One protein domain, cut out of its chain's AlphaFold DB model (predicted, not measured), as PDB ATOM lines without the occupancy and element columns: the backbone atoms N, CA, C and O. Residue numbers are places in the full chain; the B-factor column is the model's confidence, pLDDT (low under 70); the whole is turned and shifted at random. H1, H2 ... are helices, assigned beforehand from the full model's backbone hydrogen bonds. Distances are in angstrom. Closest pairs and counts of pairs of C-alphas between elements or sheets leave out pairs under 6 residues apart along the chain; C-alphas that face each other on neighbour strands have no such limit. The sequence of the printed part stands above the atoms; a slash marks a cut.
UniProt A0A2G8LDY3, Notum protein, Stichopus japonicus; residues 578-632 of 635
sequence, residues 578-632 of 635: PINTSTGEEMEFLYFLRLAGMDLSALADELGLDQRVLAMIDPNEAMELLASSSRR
ATOM      1  N   PRO A 578     157.235 108.310 139.155       90.19
ATOM      2  CA  PRO A 578     157.190 107.770 137.802       90.19
ATOM      3  C   PRO A 578     158.190 106.621 137.633       90.19
ATOM      4  O   PRO A 578     159.233 106.593 138.287       90.19
ATOM      5  N   ILE A 579     157.886 105.691 136.728       88.19
ATOM      6  CA  ILE A 579     158.742 104.540 136.418       88.19
ATOM      7  C   ILE A 579     159.254 104.680 134.985       88.19
ATOM      8  O   ILE A 579     158.478 104.918 134.056       88.19
ATOM      9  N   ASN A 580     160.559 104.503 134.791       84.31
ATOM     10  CA  ASN A 580     161.167 104.467 133.470       84.31
ATOM     11  C   ASN A 580     160.727 103.194 132.731       84.31
ATOM     12  O   ASN A 580     161.064 102.082 133.131       84.31
ATOM     13  N   THR A 581     160.012 103.344 131.616       81.50
ATOM     14  CA  THR A 581     159.472 102.216 130.837       81.50
ATOM     15  C   THR A 581     160.536 101.316 130.203       81.50
ATOM     16  O   THR A 581     160.210 100.200 129.806       81.50
ATOM     17  N   SER A 582     161.790 101.775 130.106       83.25
ATOM     18  CA  SER A 582     162.906 101.000 129.544       83.25
ATOM     19  C   SER A 582     163.694 100.219 130.597       83.25
ATOM     20  O   SER A 582     164.170  99.129 130.290       83.25
ATOM     21  N   THR A 583     163.857 100.760 131.813       87.44
ATOM     22  CA  THR A 583     164.659 100.123 132.882       87.44
ATOM     23  C   THR A 583     163.819  99.500 133.996       87.44
ATOM     24  O   THR A 583     164.301  98.618 134.697       87.44
ATOM     25  N   GLY A 584     162.559  99.918 134.152       85.38
ATOM     26  CA  GLY A 584     161.694  99.524 135.267       85.38
ATOM     27  C   GLY A 584     162.002 100.242 136.586       85.38
ATOM     28  O   GLY A 584     161.370  99.940 137.594       85.38
ATOM     29  N   GLU A 585     162.948 101.184 136.594       88.62
ATOM     30  CA  GLU A 585     163.378 101.905 137.795       88.62
ATOM     31  C   GLU A 585     162.512 103.141 138.071       88.62
ATOM     32  O   GLU A 585     162.021 103.799 137.148       88.62
ATOM     33  N   GLU A 586     162.360 103.481 139.352       90.44
ATOM     34  CA  GLU A 586     161.763 104.748 139.775       90.44
ATOM     35  C   GLU A 586     162.638 105.938 139.357       90.44
ATOM     36  O   GLU A 586     163.867 105.880 139.401       90.44
ATOM     37  N   MET A 587     162.002 107.048 138.990       90.12
ATOM     38  CA  MET A 587     162.685 108.255 138.532       90.12
ATOM     39  C   MET A 587     162.055 109.526 139.109       90.12
ATOM     40  O   MET A 587     160.849 109.594 139.328       90.12
ATOM     41  N   GLU A 588     162.869 110.561 139.325       89.19
ATOM     42  CA  GLU A 588     162.383 111.858 139.811       89.19
ATOM     43  C   GLU A 588     161.492 112.564 138.783       89.19
ATOM     44  O   GLU A 588     161.743 112.511 137.574       89.19
ATOM     45  N   PHE A 589     160.466 113.280 139.255       90.50
ATOM     46  CA  PHE A 589     159.436 113.848 138.378       90.50
ATOM     47  C   PHE A 589     159.994 114.863 137.363       90.50
ATOM     48  O   PHE A 589     159.622 114.825 136.192       90.50
ATOM     49  N   LEU A 590     160.958 115.706 137.751       87.56
ATOM     50  CA  LEU A 590     161.640 116.621 136.821       87.56
ATOM     51  C   LEU A 590     162.413 115.879 135.719       87.56
ATOM     52  O   LEU A 590     162.431 116.314 134.565       87.56
ATOM     53  N   TYR A 591     163.019 114.733 136.042       88.69
ATOM     54  CA  TYR A 591     163.697 113.903 135.049       88.69
ATOM     55  C   TYR A 591     162.687 113.206 134.124       88.69
ATOM     56  O   TYR A 591     162.910 113.140 132.916       88.69
ATOM     57  N   PHE A 592     161.531 112.787 134.651       91.75
ATOM     58  CA  PHE A 592     160.408 112.282 133.854       91.75
ATOM     59  C   PHE A 592     159.886 113.325 132.859       91.75
ATOM     60  O   PHE A 592     159.747 113.016 131.676       91.75
ATOM     61  N   LEU A 593     159.686 114.575 133.290       90.75
ATOM     62  CA  LEU A 593     159.304 115.679 132.402       90.75
ATOM     63  C   LEU A 593     160.335 115.900 131.285       90.75
ATOM     64  O   LEU A 593     159.970 116.034 130.116       90.75
ATOM     65  N   ARG A 594     161.630 115.857 131.620       89.19
ATOM     66  CA  ARG A 594     162.712 115.966 130.633       89.19
ATOM     67  C   ARG A 594     162.697 114.817 129.617       89.19
ATOM     68  O   ARG A 594     162.843 115.079 128.426       89.19
ATOM     69  N   LEU A 595     162.485 113.567 130.049       89.75
ATOM     70  CA  LEU A 595     162.346 112.422 129.134       89.75
ATOM     71  C   LEU A 595     161.063 112.487 128.289       89.75
ATOM     72  O   LEU A 595     161.067 112.044 127.143       89.75
ATOM     73  N   ALA A 596     159.986 113.078 128.812       88.75
ATOM     74  CA  ALA A 596     158.755 113.331 128.064       88.75
ATOM     75  C   ALA A 596     158.914 114.398 126.958       88.75
ATOM     76  O   ALA A 596     158.041 114.503 126.092       88.75
ATOM     77  N   GLY A 597     160.017 115.155 126.968       90.31
ATOM     78  CA  GLY A 597     160.337 116.198 125.992       90.31
ATOM     79  C   GLY A 597     160.060 117.626 126.466       90.31
ATOM     80  O   GLY A 597     160.067 118.530 125.638       90.31
ATOM     81  N   MET A 598     159.811 117.848 127.762       88.88
ATOM     82  CA  MET A 598     159.677 119.197 128.314       88.88
ATOM     83  C   MET A 598     161.025 119.921 128.343       88.88
ATOM     84  O   MET A 598     161.990 119.443 128.946       88.88
ATOM     85  N   ASP A 599     161.062 121.120 127.764       86.31
ATOM     86  CA  ASP A 599     162.174 122.044 127.962       86.31
ATOM     87  C   ASP A 599     162.090 122.683 129.357       86.31
ATOM     88  O   ASP A 599     161.318 123.613 129.602       86.31
ATOM     89  N   LEU A 600     162.902 122.165 130.282       83.62
ATOM     90  CA  LEU A 600     163.023 122.696 131.641       83.62
ATOM     91  C   LEU A 600     163.626 124.113 131.678       83.62
ATOM     92  O   LEU A 600     163.451 124.804 132.675       83.62
ATOM     93  N   SER A 601     164.310 124.554 130.615       80.25
ATOM     94  CA  SER A 601     164.835 125.922 130.481       80.25
ATOM     95  C   SER A 601     163.685 126.898 130.246       80.25
ATOM     96  O   SER A 601     163.463 127.780 131.065       80.25
ATOM     97  N   ALA A 602     162.866 126.653 129.215       78.75
ATOM     98  CA  ALA A 602     161.660 127.438 128.952       78.75
ATOM     99  C   ALA A 602     160.659 127.409 130.123       78.75
ATOM    100  O   ALA A 602     159.966 128.393 130.375       78.75
ATOM    101  N   LEU A 603     160.593 126.291 130.860       79.50
ATOM    102  CA  LEU A 603     159.827 126.209 132.102       79.50
ATOM    103  C   LEU A 603     160.407 127.131 133.189       79.50
ATOM    104  O   LEU A 603     159.646 127.855 133.819       79.50
ATOM    105  N   ALA A 604     161.725 127.129 133.405       79.12
ATOM    106  CA  ALA A 604     162.377 128.008 134.374       79.12
ATOM    107  C   ALA A 604     162.219 129.498 134.007       79.12
ATOM    108  O   ALA A 604     161.886 130.301 134.880       79.12
ATOM    109  N   ASP A 605     162.364 129.843 132.722       78.12
ATOM    110  CA  ASP A 605     162.263 131.209 132.194       78.12
ATOM    111  C   ASP A 605     160.861 131.818 132.399       78.12
ATOM    112  O   ASP A 605     160.746 132.912 132.955       78.12
ATOM    113  N   GLU A 606     159.786 131.101 132.033       69.38
ATOM    114  CA  GLU A 606     158.387 131.527 132.279       69.38
ATOM    115  C   GLU A 606     158.123 131.794 133.771       69.38
ATOM    116  O   GLU A 606     157.285 132.613 134.153       69.38
ATOM    117  N   LEU A 607     158.860 131.088 134.624       65.56
ATOM    118  CA  LEU A 607     158.689 131.046 136.066       65.56
ATOM    119  C   LEU A 607     159.713 131.924 136.810       65.56
ATOM    120  O   LEU A 607     159.685 131.975 138.042       65.56
ATOM    121  N   GLY A 608     160.563 132.663 136.086       67.44
ATOM    122  CA  GLY A 608     161.529 133.614 136.639       67.44
ATOM    123  C   GLY A 608     162.645 132.975 137.474       67.44
ATOM    124  O   GLY A 608     163.129 133.602 138.417       67.44
ATOM    125  N   LEU A 609     163.021 131.730 137.168       72.31
ATOM    126  CA  LEU A 609     164.061 130.961 137.856       72.31
ATOM    127  C   LEU A 609     165.280 130.770 136.941       72.31
ATOM    128  O   LEU A 609     165.133 130.477 135.760       72.31
ATOM    129  N   ASP A 610     166.494 130.873 137.487       72.06
ATOM    130  CA  ASP A 610     167.712 130.524 136.743       72.06
ATOM    131  C   ASP A 610     167.788 128.995 136.554       72.06
ATOM    132  O   ASP A 610     167.648 128.222 137.506       72.06
ATOM    133  N   GLN A 611     168.041 128.544 135.324       68.19
ATOM    134  CA  GLN A 611     168.163 127.125 134.974       68.19
ATOM    135  C   GLN A 611     169.209 126.376 135.825       68.19
ATOM    136  O   GLN A 611     169.017 125.207 136.162       68.19
ATOM    137  N   ARG A 612     170.321 127.031 136.183       68.19
ATOM    138  CA  ARG A 612     171.378 126.460 137.032       68.19
ATOM    139  C   ARG A 612     170.887 126.267 138.457       68.19
ATOM    140  O   ARG A 612     171.218 125.263 139.072       68.19
ATOM    141  N   VAL A 613     170.071 127.196 138.949       68.00
ATOM    142  CA  VAL A 613     169.434 127.110 140.265       68.00
ATOM    143  C   VAL A 613     168.427 125.956 140.281       68.00
ATOM    144  O   VAL A 613     168.492 125.116 141.173       68.00
ATOM    145  N   LEU A 614     167.593 125.808 139.242       70.31
ATOM    146  CA  LEU A 614     166.671 124.666 139.120       70.31
ATOM    147  C   LEU A 614     167.397 123.304 139.064       70.31
ATOM    148  O   LEU A 614     166.850 122.298 139.503       70.31
ATOM    149  N   ALA A 615     168.630 123.265 138.547       67.88
ATOM    150  CA  ALA A 615     169.463 122.061 138.499       67.88
ATOM    151  C   ALA A 615     170.261 121.776 139.793       67.88
ATOM    152  O   ALA A 615     170.873 120.713 139.891       67.88
ATOM    153  N   MET A 616     170.292 122.711 140.751       66.25
ATOM    154  CA  MET A 616     171.039 122.602 142.018       66.25
ATOM    155  C   MET A 616     170.140 122.481 143.260       66.25
ATOM    156  O   MET A 616     170.631 122.103 144.320       66.25
ATOM    157  N   ILE A 617     168.853 122.812 143.141       74.19
ATOM    158  CA  ILE A 617     167.852 122.719 144.214       74.19
ATOM    159  C   ILE A 617     167.297 121.284 144.327       74.19
ATOM    160  O   ILE A 617     167.269 120.540 143.344       74.19
ATOM    161  N   ASP A 618     166.844 120.891 145.525       76.25
ATOM    162  CA  ASP A 618     166.151 119.612 145.742       76.25
ATOM    163  C   ASP A 618     164.919 119.481 144.819       76.25
ATOM    164  O   ASP A 618     164.151 120.438 144.698       76.25
ATOM    165  N   PRO A 619     164.658 118.318 144.190       72.56
ATOM    166  CA  PRO A 619     163.537 118.168 143.263       72.56
ATOM    167  C   PRO A 619     162.170 118.585 143.826       72.56
ATOM    168  O   PRO A 619     161.341 119.084 143.067       72.56
ATOM    169  N   ASN A 620     161.917 118.433 145.129       69.94
ATOM    170  CA  ASN A 620     160.649 118.831 145.746       69.94
ATOM    171  C   ASN A 620     160.562 120.355 145.908       69.94
ATOM    172  O   ASN A 620     159.552 120.955 145.544       69.94
ATOM    173  N   GLU A 621     161.634 120.987 146.395       74.50
ATOM    174  CA  GLU A 621     161.731 122.447 146.534       74.50
ATOM    175  C   GLU A 621     161.668 123.138 145.162       74.50
ATOM    176  O   GLU A 621     160.945 124.119 144.985       74.50
ATOM    177  N   ALA A 622     162.320 122.561 144.148       75.00
ATOM    178  CA  ALA A 622     162.197 122.991 142.762       75.00
ATOM    179  C   ALA A 622     160.733 122.926 142.288       75.00
ATOM    180  O   ALA A 622     160.226 123.897 141.728       75.00
ATOM    181  N   MET A 623     160.011 121.834 142.562       76.12
ATOM    182  CA  MET A 623     158.593 121.706 142.200       76.12
ATOM    183  C   MET A 623     157.674 122.687 142.946       76.12
ATOM    184  O   MET A 623     156.716 123.179 142.346       76.12
ATOM    185  N   GLU A 624     157.954 123.031 144.208       73.81
ATOM    186  CA  GLU A 624     157.225 124.090 144.921       73.81
ATOM    187  C   GLU A 624     157.492 125.479 144.318       73.81
ATOM    188  O   GLU A 624     156.545 126.229 144.048       73.81
ATOM    189  N   LEU A 625     158.759 125.805 144.030       72.69
ATOM    190  CA  LEU A 625     159.147 127.056 143.373       72.69
ATOM    191  C   LEU A 625     158.442 127.214 142.021       72.69
ATOM    192  O   LEU A 625     157.810 128.252 141.795       72.69
ATOM    193  N   LEU A 626     158.450 126.162 141.192       69.44
ATOM    194  CA  LEU A 626     157.803 126.101 139.873       69.44
ATOM    195  C   LEU A 626     156.280 126.363 139.901       69.44
ATOM    196  O   LEU A 626     155.683 126.675 138.872       69.44
ATOM    197  N   ALA A 627     155.625 126.262 141.061       64.75
ATOM    198  CA  ALA A 627     154.194 126.543 141.209       64.75
ATOM    199  C   ALA A 627     153.863 127.789 142.038       64.75
ATOM    200  O   ALA A 627     152.687 128.147 142.183       64.75
ATOM    201  N   SER A 628     154.883 128.443 142.594       60.09
ATOM    202  CA  SER A 628     154.759 129.723 143.292       60.09
ATOM    203  C   SER A 628     154.787 130.903 142.311       60.09
ATOM    204  O   SER A 628     154.018 131.857 142.444       60.09
ATOM    205  N   SER A 629     155.622 130.803 141.276       55.81
ATOM    206  CA  SER A 629     155.846 131.799 140.225       55.81
ATOM    207  C   SER A 629     154.695 131.903 139.230       55.81
ATOM    208  O   SER A 629     154.353 133.013 138.827       55.81
ATOM    209  N   SER A 630     153.992 130.802 138.941       48.09
ATOM    210  CA  SER A 630     152.792 130.809 138.086       48.09
ATOM    211  C   SER A 630     151.644 131.690 138.615       48.09
ATOM    212  O   SER A 630     150.671 131.901 137.896       48.09
ATOM    213  N   ARG A 631     151.733 132.213 139.851       47.88
ATOM    214  CA  ARG A 631     150.798 133.215 140.398       47.88
ATOM    215  C   ARG A 631     151.122 134.658 139.990       47.88
ATOM    216  O   ARG A 631     150.284 135.525 140.202       47.88
ATOM    217  N   ARG A 632     152.323 134.938 139.465       46.09
ATOM    218  CA  ARG A 632     152.771 136.303 139.120       46.09
ATOM    219  C   ARG A 632     152.379 136.724 137.699       46.09
ATOM    220  O   ARG A 632     152.128 137.901 137.488       46.09
TER     221      ARG A 632
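This is residues 578 to 632 of the 635 residues of the protein "Notum protein" of Stichopus japonicus (UniProt A0A2G8LDY3). H2, H3 and H4 make a loose triangle, with H1 crosswise at one side and the loop of residues 578 to 588 at the far end of the long axis. The 55 printed residues hold four named helices, H1 to H4 in chain order, and no named strand: all helix. The shape is elongated, 37 by 20 by 19 A, and only just compact, close to loose, with a radius of gyration of the C-alphas of 12.0 A.

H1, residues 589 to 596, begins at C-alpha (159.436, 113.848, 138.378) and measures 10.3 A. H2 is residues 600 to 606, 10.0 A; H3 is residues 611 to 614, 5.0 A. H4, residues 619 to 631, measures 19.9 A and ends at C-alpha (150.798, 133.215, 140.398).

H1 is close to but not clearly touching H4, C-alphas 590 and 619 being closest at 6.9 A, about perpendicular at 79 degrees. H2 and H3 touch, closest at C-alphas 601 and 611, 5.7 A. H1 and H3 are apart. Every O i to N i+4 pair is within hydrogen-bond range in H1 and H2, 6 of 9 in H4; H3 is too short for one.

The printed part has no cut, and its three links between helices are tight. Mean pLDDT of the printed part is 77.0; residues 626 to 632 are among those under 70.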